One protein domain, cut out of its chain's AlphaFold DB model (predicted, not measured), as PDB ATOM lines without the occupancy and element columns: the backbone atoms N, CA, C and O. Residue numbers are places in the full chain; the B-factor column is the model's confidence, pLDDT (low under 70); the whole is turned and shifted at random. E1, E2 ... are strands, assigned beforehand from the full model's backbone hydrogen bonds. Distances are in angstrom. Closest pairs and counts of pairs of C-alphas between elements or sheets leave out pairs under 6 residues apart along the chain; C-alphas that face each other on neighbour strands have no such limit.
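What this domain is: This is residues 2 to 84 of the 362 residues of the protein "Tryptophan synthase alpha chain" of Labilithrix luteola (UniProt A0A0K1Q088). There is little regular structure here: a single two-stranded hairpin, E1 and E2, forms the middle of a loose rod of loops. Loops of residues 2 to 30 make one end of the rod, and loops of residues 55 to 84 lie toward the other. The printed part has 83 residues, with no named helix and two named strands, E1 then E2, antiparallel; the class is all strand, with 12 residues in named elements. It is loose, with a radius of gyration of the C-alphas of 15.1 A and spans of 49 by 23 by 21 A.

Where its parts are: E1, residues 41 to 46, runs 13.9 A from C-alpha 41 at (9.641, 36.773, -6.866). E2, residues 49 to 54, runs 15.4 A to C-alpha 54 at (11.494, 33.700, -4.321).

How they stand to each other: E1 and E2 form a hairpin with a tight link, their directions at 143 degrees. N 44 and O 51, 2.9 A apart, are within hydrogen-bond range. Residues 2 to 3 pair antiparallel with 15 to 16, and 63 to 64 with 82 to 83.

The domain as a whole: The C-alphas farthest apart, of Gly 10 and Phe 60, are 49.5 A apart. The printed part has no cut. Mean pLDDT of the printed part is 87.6; residue 57 is under 70.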
ATOM      1  N   HIS A   2      -3.845  15.583 -14.102       84.88
ATOM      2  CA  HIS A   2      -3.892  16.139 -15.449       84.88
ATOM      3  C   HIS A   2      -5.355  16.339 -15.827       84.88
ATOM      4  O   HIS A   2      -6.188  15.520 -15.432       84.88
ATOM      5  N   LEU A   3      -5.657  17.449 -16.492       85.00
ATOM      6  CA  LEU A   3      -6.987  17.758 -17.003       85.00
ATOM      7  C   LEU A   3      -6.935  17.818 -18.528       85.00
ATOM      8  O   LEU A   3      -5.937  18.270 -19.089       85.00
ATOM      9  N   ASP A   4      -8.014  17.337 -19.137       84.44
ATOM     10  CA  ASP A   4      -8.332  17.553 -20.544       84.44
ATOM     11  C   ASP A   4      -8.868  18.987 -20.680       84.44
ATOM     12  O   ASP A   4      -9.934  19.315 -20.143       84.44
ATOM     13  N   CYS A   5      -8.078  19.864 -21.296       83.62
ATOM     14  CA  CYS A   5      -8.362  21.301 -21.342       83.62
ATOM     15  C   CYS A   5      -8.954  21.782 -22.666       83.62
ATOM     16  O   CYS A   5      -9.432  22.918 -22.737       83.62
ATOM     17  N   ASN A   6      -8.957  20.935 -23.694       85.12
ATOM     18  CA  ASN A   6      -9.614  21.189 -24.976       85.12
ATOM     19  C   ASN A   6     -10.935  20.397 -25.124       85.12
ATOM     20  O   ASN A   6     -11.668  20.630 -26.087       85.12
ATOM     21  N   ALA A   7     -11.269  19.552 -24.141       80.75
ATOM     22  CA  ALA A   7     -12.396  18.624 -24.115       80.75
ATOM     23  C   ALA A   7     -12.375  17.591 -25.258       80.75
ATOM     24  O   ALA A   7     -13.433  17.072 -25.643       80.75
ATOM     25  N   ASP A   8     -11.195  17.313 -25.817       82.50
ATOM     26  CA  ASP A   8     -10.985  16.301 -26.843       82.50
ATOM     27  C   ASP A   8     -10.409  15.028 -26.215       82.50
ATOM     28  O   ASP A   8      -9.216  14.858 -26.000       82.50
ATOM     29  N   ALA A   9     -11.277  14.042 -26.004       78.81
ATOM     30  CA  ALA A   9     -10.856  12.748 -25.471       78.81
ATOM     31  C   ALA A   9      -9.843  11.998 -26.373       78.81
ATOM     32  O   ALA A   9      -9.329  10.951 -25.969       78.81
ATOM     33  N   GLY A  10      -9.609  12.467 -27.606       76.88
ATOM     34  CA  GLY A  10      -8.710  11.868 -28.587       76.88
ATOM     35  C   GLY A  10      -7.219  12.145 -28.373       76.88
ATOM     36  O   GLY A  10      -6.415  11.334 -28.843       76.88
ATOM     37  N   ASP A  11      -6.834  13.223 -27.680       79.50
ATOM     38  CA  ASP A  11      -5.424  13.586 -27.448       79.50
ATOM     39  C   ASP A  11      -4.949  13.476 -25.986       79.50
ATOM     40  O   ASP A  11      -3.739  13.400 -25.753       79.50
ATOM     41  N   GLY A  12      -5.857  13.246 -25.033       79.75
ATOM     42  CA  GLY A  12      -5.536  12.662 -23.727       79.75
ATOM     43  C   GLY A  12      -5.831  13.569 -22.531       79.75
ATOM     44  O   GLY A  12      -6.982  13.870 -22.256       79.75
ATOM     45  N   CYS A  13      -4.825  13.852 -21.697       80.38
ATOM     46  CA  CYS A  13      -4.914  14.914 -20.688       80.38
ATOM     47  C   CYS A  13      -3.672  15.794 -20.830       80.38
ATOM     48  O   CYS A  13      -2.558  15.329 -20.567       80.38
ATOM     49  N   GLU A  14      -3.851  17.048 -21.229       80.81
ATOM     50  CA  GLU A  14      -2.784  17.857 -21.834       80.81
ATOM     51  C   GLU A  14      -2.114  18.781 -20.817       80.81
ATOM     52  O   GLU A  14      -0.975  19.202 -21.018       80.81
ATOM     53  N   ALA A  15      -2.790  19.083 -19.706       84.69
ATOM     54  CA  ALA A  15      -2.327  20.079 -18.748       84.69
ATOM     55  C   ALA A  15      -2.126  19.500 -17.347       84.69
ATOM     56  O   ALA A  15      -3.045  18.945 -16.737       84.69
ATOM     57  N   ASN A  16      -0.928  19.683 -16.784       89.12
ATOM     58  CA  ASN A  16      -0.661  19.326 -15.393       89.12
ATOM     59  C   ASN A  16      -1.103  20.447 -14.454       89.12
ATOM     60  O   ASN A  16      -0.314  21.319 -14.092       89.12
ATOM     61  N   VAL A  17      -2.327  20.362 -13.946       91.81
ATOM     62  CA  VAL A  17      -2.889  21.427 -13.106       91.81
ATOM     63  C   VAL A  17      -2.249  21.575 -11.729       91.81
ATOM     64  O   VAL A  17      -2.667  22.437 -10.966       91.81
ATOM     65  N   ARG A  18      -1.254  20.749 -11.376       91.25
ATOM     66  CA  ARG A  18      -0.494  20.898 -10.121       91.25
ATOM     67  C   ARG A  18       0.776  21.729 -10.272       91.25
ATOM     68  O   ARG A  18       1.255  22.232  -9.261       91.25
ATOM     69  N   THR A  19       1.337  21.829 -11.476       91.00
ATOM     70  CA  THR A  19       2.662  22.443 -11.692       91.00
ATOM     71  C   THR A  19       2.754  23.304 -12.946       91.00
ATOM     72  O   THR A  19       3.723  24.041 -13.097       91.00
ATOM     73  N   ASP A  20       1.791  23.203 -13.860       91.69
ATOM     74  CA  ASP A  20       1.737  24.034 -15.055       91.69
ATOM     75  C   ASP A  20       1.261  25.445 -14.693       91.69
ATOM     76  O   ASP A  20       0.172  25.629 -14.148       91.69
ATOM     77  N   ILE A  21       2.095  26.442 -14.989       91.31
ATOM     78  CA  ILE A  21       1.834  27.854 -14.695       91.31
ATOM     79  C   ILE A  21       0.683  28.427 -15.532       91.31
ATOM     80  O   ILE A  21       0.057  29.400 -15.117       91.31
ATOM     81  N   GLU A  22       0.392  27.814 -16.678       91.00
ATOM     82  CA  GLU A  22      -0.650  28.241 -17.615       91.00
ATOM     83  C   GLU A  22      -2.016  27.593 -17.313       91.00
ATOM     84  O   GLU A  22      -3.051  28.052 -17.800       91.00
ATOM     85  N   ASN A  23      -2.037  26.541 -16.486       91.00
ATOM     86  CA  ASN A  23      -3.221  25.736 -16.174       91.00
ATOM     87  C   ASN A  23      -3.327  25.409 -14.671       91.00
ATOM     88  O   ASN A  23      -3.740  24.315 -14.279       91.00
ATOM     89  N   CYS A  24      -2.915  26.327 -13.801       93.75
ATOM     90  CA  CYS A  24      -2.744  26.045 -12.382       93.75
ATOM     91  C   CYS A  24      -4.075  25.941 -11.629       93.75
ATOM     92  O   CYS A  24      -4.837  26.898 -11.549       93.75
ATOM     93  N   GLY A  25      -4.365  24.771 -11.058       91.50
ATOM     94  CA  GLY A  25      -5.637  24.498 -10.378       91.50
ATOM     95  C   GLY A  25      -6.827  24.282 -11.324       91.50
ATOM     96  O   GLY A  25      -7.887  23.846 -10.876       91.50
ATOM     97  N   GLY A  26      -6.651  24.515 -12.628       91.25
ATOM     98  CA  GLY A  26      -7.672  24.340 -13.654       91.25
ATOM     99  C   GLY A  26      -7.227  24.871 -15.017       91.25
ATOM    100  O   GLY A  26      -6.318  25.694 -15.121       91.25
ATOM    101  N   CYS A  27      -7.894  24.413 -16.073       90.12
ATOM    102  CA  CYS A  27      -7.590  24.797 -17.452       90.12
ATOM    103  C   CYS A  27      -7.661  26.314 -17.670       90.12
ATOM    104  O   CYS A  27      -8.630  26.957 -17.266       90.12
ATOM    105  N   GLY A  28      -6.627  26.879 -18.297       86.56
ATOM    106  CA  GLY A  28      -6.526  28.308 -18.609       86.56
ATOM    107  C   GLY A  28      -6.330  29.230 -17.400       86.56
ATOM    108  O   GLY A  28      -6.389  30.452 -17.552       86.56
ATOM    109  N   THR A  29      -6.113  28.681 -16.200       90.56
ATOM    110  CA  THR A  29      -5.804  29.478 -15.006       90.56
ATOM    111  C   THR A  29      -4.313  29.795 -14.984       90.56
ATOM    112  O   THR A  29      -3.495  29.005 -14.512       90.56
ATOM    113  N   ARG A  30      -3.961  30.962 -15.522       91.38
ATOM    114  CA  ARG A  30      -2.578  31.438 -15.609       91.38
ATOM    115  C   ARG A  30      -2.170  32.130 -14.312       91.38
ATOM    116  O   ARG A  30      -2.891  33.001 -13.832       91.38
ATOM    117  N   CYS A  31      -1.008  31.777 -13.768       90.00
ATOM    118  CA  CYS A  31      -0.458  32.453 -12.583       90.00
ATOM    119  C   CYS A  31       0.323  33.731 -12.907       90.00
ATOM    120  O   CYS A  31       0.715  34.449 -11.989       90.00
ATOM    121  N   ASP A  32       0.571  33.994 -14.187       85.31
ATOM    122  CA  ASP A  32       1.102  35.260 -14.677       85.31
ATOM    123  C   ASP A  32      -0.055  36.061 -15.290       85.31
ATOM    124  O   ASP A  32      -0.605  35.695 -16.334       85.31
ATOM    125  N   ASP A  33      -0.466  37.121 -14.598       78.38
ATOM    126  CA  ASP A  33      -1.553  38.008 -15.010       78.38
ATOM    127  C   ASP A  33      -1.070  39.158 -15.916       78.38
ATOM    128  O   ASP A  33      -1.858  40.031 -16.288       78.38
ATOM    129  N   GLY A  34       0.213  39.155 -16.308       76.19
ATOM    130  CA  GLY A  34       0.843  40.224 -17.082       76.19
ATOM    131  C   GLY A  34       1.175  41.472 -16.257       76.19
ATOM    132  O   GLY A  34       1.661  42.460 -16.815       76.19
ATOM    133  N   GLY A  35       0.919  41.448 -14.946       83.06
ATOM    134  CA  GLY A  35       1.398  42.437 -13.993       83.06
ATOM    135  C   GLY A  35       2.862  42.207 -13.616       83.06
ATOM    136  O   GLY A  35       3.424  41.127 -13.785       83.06
ATOM    137  N   ALA A  36       3.510  43.241 -13.075       86.81
ATOM    138  CA  ALA A  36       4.823  43.055 -12.471       86.81
ATOM    139  C   ALA A  36       4.666  42.222 -11.182       86.81
ATOM    140  O   ALA A  36       3.903  42.641 -10.304       86.81
ATOM    141  N   PRO A  37       5.365  41.079 -11.034       89.69
ATOM    142  CA  PRO A  37       5.277  40.279  -9.820       89.69
ATOM    143  C   PRO A  37       5.844  41.048  -8.614       89.69
ATOM    144  O   PRO A  37       6.634  41.986  -8.787       89.69
ATOM    145  N   PRO A  38       5.493  40.646  -7.377       91.00
ATOM    146  CA  PRO A  38       6.086  41.213  -6.172       91.00
ATOM    147  C   PRO A  38       7.627  41.164  -6.195       91.00
ATOM    148  O   PRO A  38       8.210  40.263  -6.813       91.00
ATOM    149  N   PRO A  39       8.318  42.091  -5.503       90.62
ATOM    150  CA  PRO A  39       9.777  42.192  -5.547       90.62
ATOM    151  C   PRO A  39      10.496  40.871  -5.247       90.62
ATOM    152  O   PRO A  39      10.177  40.183  -4.276       90.62
ATOM    153  N   HIS A  40      11.500  40.541  -6.064       90.38
ATOM    154  CA  HIS A  40      12.331  39.333  -5.924       90.38
ATOM    155  C   HIS A  40      11.544  38.015  -5.926       90.38
ATOM    156  O   HIS A  40      11.938  37.038  -5.284       90.38
ATOM    157  N   THR A  41      10.430  37.983  -6.657       92.31
ATOM    158  CA  THR A  41       9.641  36.773  -6.866       92.31
ATOM    159  C   THR A  41       9.437  36.476  -8.344       92.31
ATOM    160  O   THR A  41       9.623  37.335  -9.205       92.31
ATOM    161  N   ARG A  42       9.034  35.240  -8.632       92.38
ATOM    162  CA  ARG A  42       8.510  34.797  -9.923       92.38
ATOM    163  C   ARG A  42       7.193  34.047  -9.706       92.38
ATOM    164  O   ARG A  42       7.101  33.292  -8.732       92.38
ATOM    165  N   PRO A  43       6.187  34.221 -10.576       92.88
ATOM    166  CA  PRO A  43       4.959  33.440 -10.492       92.88
ATOM    167  C   PRO A  43       5.258  31.952 -10.723       92.88
ATOM    168  O   PRO A  43       6.151  31.592 -11.493       92.88
ATOM    169  N   ALA A  44       4.536  31.077 -10.029       93.12
ATOM    170  CA  ALA A  44       4.645  29.632 -10.177       93.12
ATOM    171  C   ALA A  44       3.337  28.933  -9.789       93.12
ATOM    172  O   ALA A  44       2.535  29.465  -9.022       93.12
ATOM    173  N   CYS A  45       3.167  27.705 -10.276       94.06
ATOM    174  CA  CYS A  45       2.113  26.810  -9.822       94.06
ATOM    175  C   CYS A  45       2.692  25.771  -8.859       94.06
ATOM    176  O   CYS A  45       3.544  24.970  -9.252       94.06
ATOM    177  N   LEU A  46       2.229  25.778  -7.608       93.88
ATOM    178  CA  LEU A  46       2.599  24.779  -6.612       93.88
ATOM    179  C   LEU A  46       1.336  24.107  -6.094       93.88
ATOM    180  O   LEU A  46       0.476  24.749  -5.501       93.88
ATOM    181  N   GLU A  47       1.222  22.804  -6.335       93.00
ATOM    182  CA  GLU A  47       0.097  21.996  -5.854       93.00
ATOM    183  C   GLU A  47      -1.283  22.498  -6.316       93.00
ATOM    184  O   GLU A  47      -2.299  22.308  -5.652       93.00
ATOM    185  N   GLY A  48      -1.321  23.110  -7.504       92.06
ATOM    186  CA  GLY A  48      -2.538  23.660  -8.106       92.06
ATOM    187  C   GLY A  48      -2.979  24.998  -7.528       92.06
ATOM    188  O   GLY A  48      -4.118  25.408  -7.738       92.06
ATOM    189  N   GLN A  49      -2.088  25.688  -6.816       93.31
ATOM    190  CA  GLN A  49      -2.283  27.057  -6.366       93.31
ATOM    191  C   GLN A  49      -1.221  27.970  -6.975       93.31
ATOM    192  O   GLN A  49      -0.029  27.647  -6.982       93.31
ATOM    193  N   CYS A  50      -1.660  29.124  -7.474       92.81
ATOM    194  CA  CYS A  50      -0.749  30.168  -7.911       92.81
ATOM    195  C   CYS A  50      -0.050  30.782  -6.699       92.81
ATOM    196  O   CYS A  50      -0.698  31.283  -5.778       92.81
ATOM    197  N   VAL A  51       1.278  30.737  -6.715       92.62
ATOM    198  CA  VAL A  51       2.150  31.275  -5.671       92.62
ATOM    199  C   VAL A  51       3.257  32.114  -6.300       92.62
ATOM    200  O   VAL A  51       3.588  31.963  -7.477       92.62
ATOM    201  N   PHE A  52       3.872  32.975  -5.497       92.94
ATOM    202  CA  PHE A  52       5.066  33.716  -5.885       92.94
ATOM    203  C   PHE A  52       6.281  33.071  -5.227       92.94
ATOM    204  O   PHE A  52       6.414  33.111  -4.007       92.94
ATOM    205  N   LEU A  53       7.157  32.449  -6.015       93.38
ATOM    206  CA  LEU A  53       8.385  31.843  -5.502       93.38
ATOM    207  C   LEU A  53       9.510  32.868  -5.461       93.38
ATOM    208  O   LEU A  53       9.674  33.640  -6.405       93.38
ATOM    209  N   CYS A  54      10.314  32.849  -4.404       93.81
ATOM    210  CA  CYS A  54      11.494  33.700  -4.321       93.81
ATOM    211  C   CYS A  54      12.526  33.380  -5.416       93.81
ATOM    212  O   CYS A  54      12.640  32.239  -5.876       93.81
ATOM    213  N   THR A  55      13.303  34.387  -5.818       89.19
ATOM    214  CA  THR A  55      14.397  34.230  -6.786       89.19
ATOM    215  C   THR A  55      15.753  34.003  -6.110       89.19
ATOM    216  O   THR A  55      16.037  34.537  -5.033       89.19
ATOM    217  N   ASP A  56      16.603  33.212  -6.772       83.94
ATOM    218  CA  ASP A  56      17.963  32.892  -6.314       83.94
ATOM    219  C   ASP A  56      19.060  33.621  -7.127       83.94
ATOM    220  O   ASP A  56      20.182  33.773  -6.645       83.94
ATOM    221  N   ASP A  57      18.731  34.144  -8.317       67.94
ATOM    222  CA  ASP A  57      19.674  34.744  -9.279       67.94
ATOM    223  C   ASP A  57      19.952  36.232  -9.009       67.94
ATOM    224  O   ASP A  57      19.703  37.103  -9.845       67.94
ATOM    225  N   LEU A  58      20.440  36.552  -7.810       76.00
ATOM    226  CA  LEU A  58      20.800  37.923  -7.445       76.00
ATOM    227  C   LEU A  58      22.303  38.050  -7.158       76.00
ATOM    228  O   LEU A  58      22.910  37.105  -6.652       76.00
ATOM    229  N   PRO A  59      22.911  39.234  -7.396       73.19
ATOM    230  CA  PRO A  59      24.353  39.461  -7.218       73.19
ATOM    231  C   PRO A  59      24.887  39.131  -5.818       73.19
ATOM    232  O   PRO A  59      26.084  38.928  -5.639       73.19
ATOM    233  N   PHE A  60      24.000  39.085  -4.824       74.81
ATOM    234  CA  PHE A  60      24.331  38.803  -3.433       74.81
ATOM    235  C   PHE A  60      23.526  37.615  -2.887       74.81
ATOM    236  O   PHE A  60      23.176  37.586  -1.715       74.81
ATOM    237  N   GLY A  61      23.204  36.635  -3.734       79.31
ATOM    238  CA  GLY A  61      22.581  35.381  -3.316       79.31
ATOM    239  C   GLY A  61      21.070  35.460  -3.044       79.31
ATOM    240  O   GLY A  61      20.427  36.470  -3.346       79.31
ATOM    241  N   PRO A  62      20.498  34.378  -2.487       87.44
ATOM    242  CA  PRO A  62      19.062  34.117  -2.509       87.44
ATOM    243  C   PRO A  62      18.229  35.040  -1.610       87.44
ATOM    244  O   PRO A  62      18.627  35.367  -0.486       87.44
ATOM    245  N   MET A  63      17.027  35.388  -2.079       90.50
ATOM    246  CA  MET A  63      16.010  36.114  -1.304       90.50
ATOM    247  C   MET A  63      15.007  35.150  -0.679       90.50
ATOM    248  O   MET A  63      14.624  34.165  -1.302       90.50
ATOM    249  N   ARG A  64      14.537  35.421   0.538       93.12
ATOM    250  CA  ARG A  64      13.522  34.605   1.221       93.12
ATOM    251  C   ARG A  64      12.434  35.456   1.862       93.12
ATOM    252  O   ARG A  64      12.638  36.629   2.182       93.12
ATOM    253  N   ASN A  65      11.276  34.845   2.082       92.38
ATOM    254  CA  ASN A  65      10.212  35.396   2.910       92.38
ATOM    255  C   ASN A  65      10.329  34.884   4.350       92.38
ATOM    256  O   ASN A  65       9.632  33.964   4.770       92.38
ATOM    257  N   CYS A  66      11.203  35.502   5.136       90.62
ATOM    258  CA  CYS A  66      11.438  35.069   6.513       90.62
ATOM    259  C   CYS A  66      10.350  35.481   7.517       90.62
ATOM    260  O   CYS A  66      10.455  35.153   8.696       90.62
ATOM    261  N   PHE A  67       9.308  36.184   7.065       86.00
ATOM    262  CA  PHE A  67       8.145  36.547   7.879       86.00
ATOM    263  C   PHE A  67       6.916  35.670   7.583       86.00
ATOM    264  O   PHE A  67       5.907  35.786   8.279       86.00
ATOM    265  N   GLY A  68       6.988  34.823   6.550       82.38
ATOM    266  CA  GLY A  68       5.927  33.907   6.144       82.38
ATOM    267  C   GLY A  68       6.039  32.523   6.786       82.38
ATOM    268  O   GLY A  68       6.996  32.209   7.490       82.38
ATOM    269  N   ALA A  69       5.039  31.678   6.519       83.38
ATOM    270  CA  ALA A  69       5.045  30.277   6.944       83.38
ATOM    271  C   ALA A  69       6.025  29.413   6.129       83.38
ATOM    272  O   ALA A  69       6.572  28.450   6.660       83.38
ATOM    273  N   ASP A  70       6.254  29.774   4.860       89.69
ATOM    274  CA  ASP A  70       7.231  29.139   3.975       89.69
ATOM    275  C   ASP A  70       8.237  30.194   3.468       89.69
ATOM    276  O   ASP A  70       7.833  31.137   2.780       89.69
ATOM    277  N   PRO A  71       9.542  30.043   3.763       90.62
ATOM    278  CA  PRO A  71      10.596  30.944   3.299       90.62
ATOM    279  C   PRO A  71      10.721  31.099   1.779       90.62
ATOM    280  O   PRO A  71      11.326  32.076   1.331       90.62
ATOM    281  N   MET A  72      10.218  30.146   0.992       92.38
ATOM    282  CA  MET A  72      10.278  30.166  -0.471       92.38
ATOM    283  C   MET A  72       9.064  30.827  -1.121       92.38
ATOM    284  O   MET A  72       9.133  31.165  -2.302       92.38
ATOM    285  N   ILE A  73       7.975  31.024  -0.374       92.50
ATOM    286  CA  ILE A  73       6.747  31.637  -0.878       92.50
ATOM    287  C   ILE A  73       6.716  33.101  -0.438       92.50
ATOM    288  O   ILE A  73       6.603  33.415   0.747       92.50
ATOM    289  N   GLY A  74       6.829  34.003  -1.409       90.94
ATOM    290  CA  GLY A  74       6.810  35.446  -1.218       90.94
ATOM    291  C   GLY A  74       5.485  35.963  -0.666       90.94
ATOM    292  O   GLY A  74       4.418  35.392  -0.892       90.94
ATOM    293  N   ASP A  75       5.556  37.082   0.052       91.06
ATOM    294  CA  ASP A  75       4.365  37.824   0.454       91.06
ATOM    295  C   ASP A  75       3.704  38.472  -0.784       91.06
ATOM    296  O   ASP A  75       4.424  39.014  -1.629       91.06
ATOM    297  N   PRO A  76       2.361  38.482  -0.903       86.31
ATOM    298  CA  PRO A  76       1.666  39.039  -2.070       86.31
ATOM    299  C   PRO A  76       1.941  40.523  -2.353       86.31
ATOM    300  O   PRO A  76       1.661  40.993  -3.451       86.31
ATOM    301  N   VAL A  77       2.455  41.276  -1.375       86.44
ATOM    302  CA  VAL A  77       2.759  42.708  -1.506       86.44
ATOM    303  C   VAL A  77       4.261  42.958  -1.404       86.44
ATOM    304  O   VAL A  77       4.832  43.686  -2.213       86.44
ATOM    305  N   LYS A  78       4.916  42.373  -0.399       87.06
ATOM    306  CA  LYS A  78       6.335  42.625  -0.100       87.06
ATOM    307  C   LYS A  78       7.289  41.701  -0.852       87.06
ATOM    308  O   LYS A  78       8.492  41.955  -0.828       87.06
ATOM    309  N   GLY A  79       6.781  40.647  -1.487       89.94
ATOM    310  CA  GLY A  79       7.598  39.629  -2.134       89.94
ATOM    311  C   GLY A  79       8.552  38.954  -1.149       89.94
ATOM    312  O   GLY A  79       8.186  38.671  -0.003       89.94
ATOM    313  N   CYS A  80       9.781  38.698  -1.590       92.25
ATOM    314  CA  CYS A  80      10.833  38.129  -0.749       92.25
ATOM    315  C   CYS A  80      11.791  39.237  -0.310       92.25
ATOM    316  O   CYS A  80      12.473  39.844  -1.131       92.25
ATOM    317  N   SER A  81      11.797  39.528   0.991       87.31
ATOM    318  CA  SER A  81      12.390  40.753   1.548       87.31
ATOM    319  C   SER A  81      13.659  40.533   2.374       87.31
ATOM    320  O   SER A  81      14.299  41.509   2.757       87.31
ATOM    321  N   ALA A  82      14.041  39.281   2.640       89.62
ATOM    322  CA  ALA A  82      15.257  38.950   3.371       89.62
ATOM    323  C   ALA A  82      16.322  38.390   2.424       89.62
ATOM    324  O   ALA A  82      16.174  37.286   1.895       89.62
ATOM    325  N   GLN A  83      17.414  39.132   2.235       88.56
ATOM    326  CA  GLN A  83      18.571  38.656   1.484       88.56
ATOM    327  C   GLN A  83      19.514  37.898   2.414       88.56
ATOM    328  O   GLN A  83      20.245  38.511   3.192       88.56
ATOM    329  N   LEU A  84      19.536  36.567   2.327       89.00
ATOM    330  CA  LEU A  84      20.227  35.743   3.326       89.00
ATOM    331  C   LEU A  84      21.737  36.005   3.404       89.00
ATOM    332  O   LEU A  84      22.354  35.719   4.423       89.00
TER     333      LEU A  84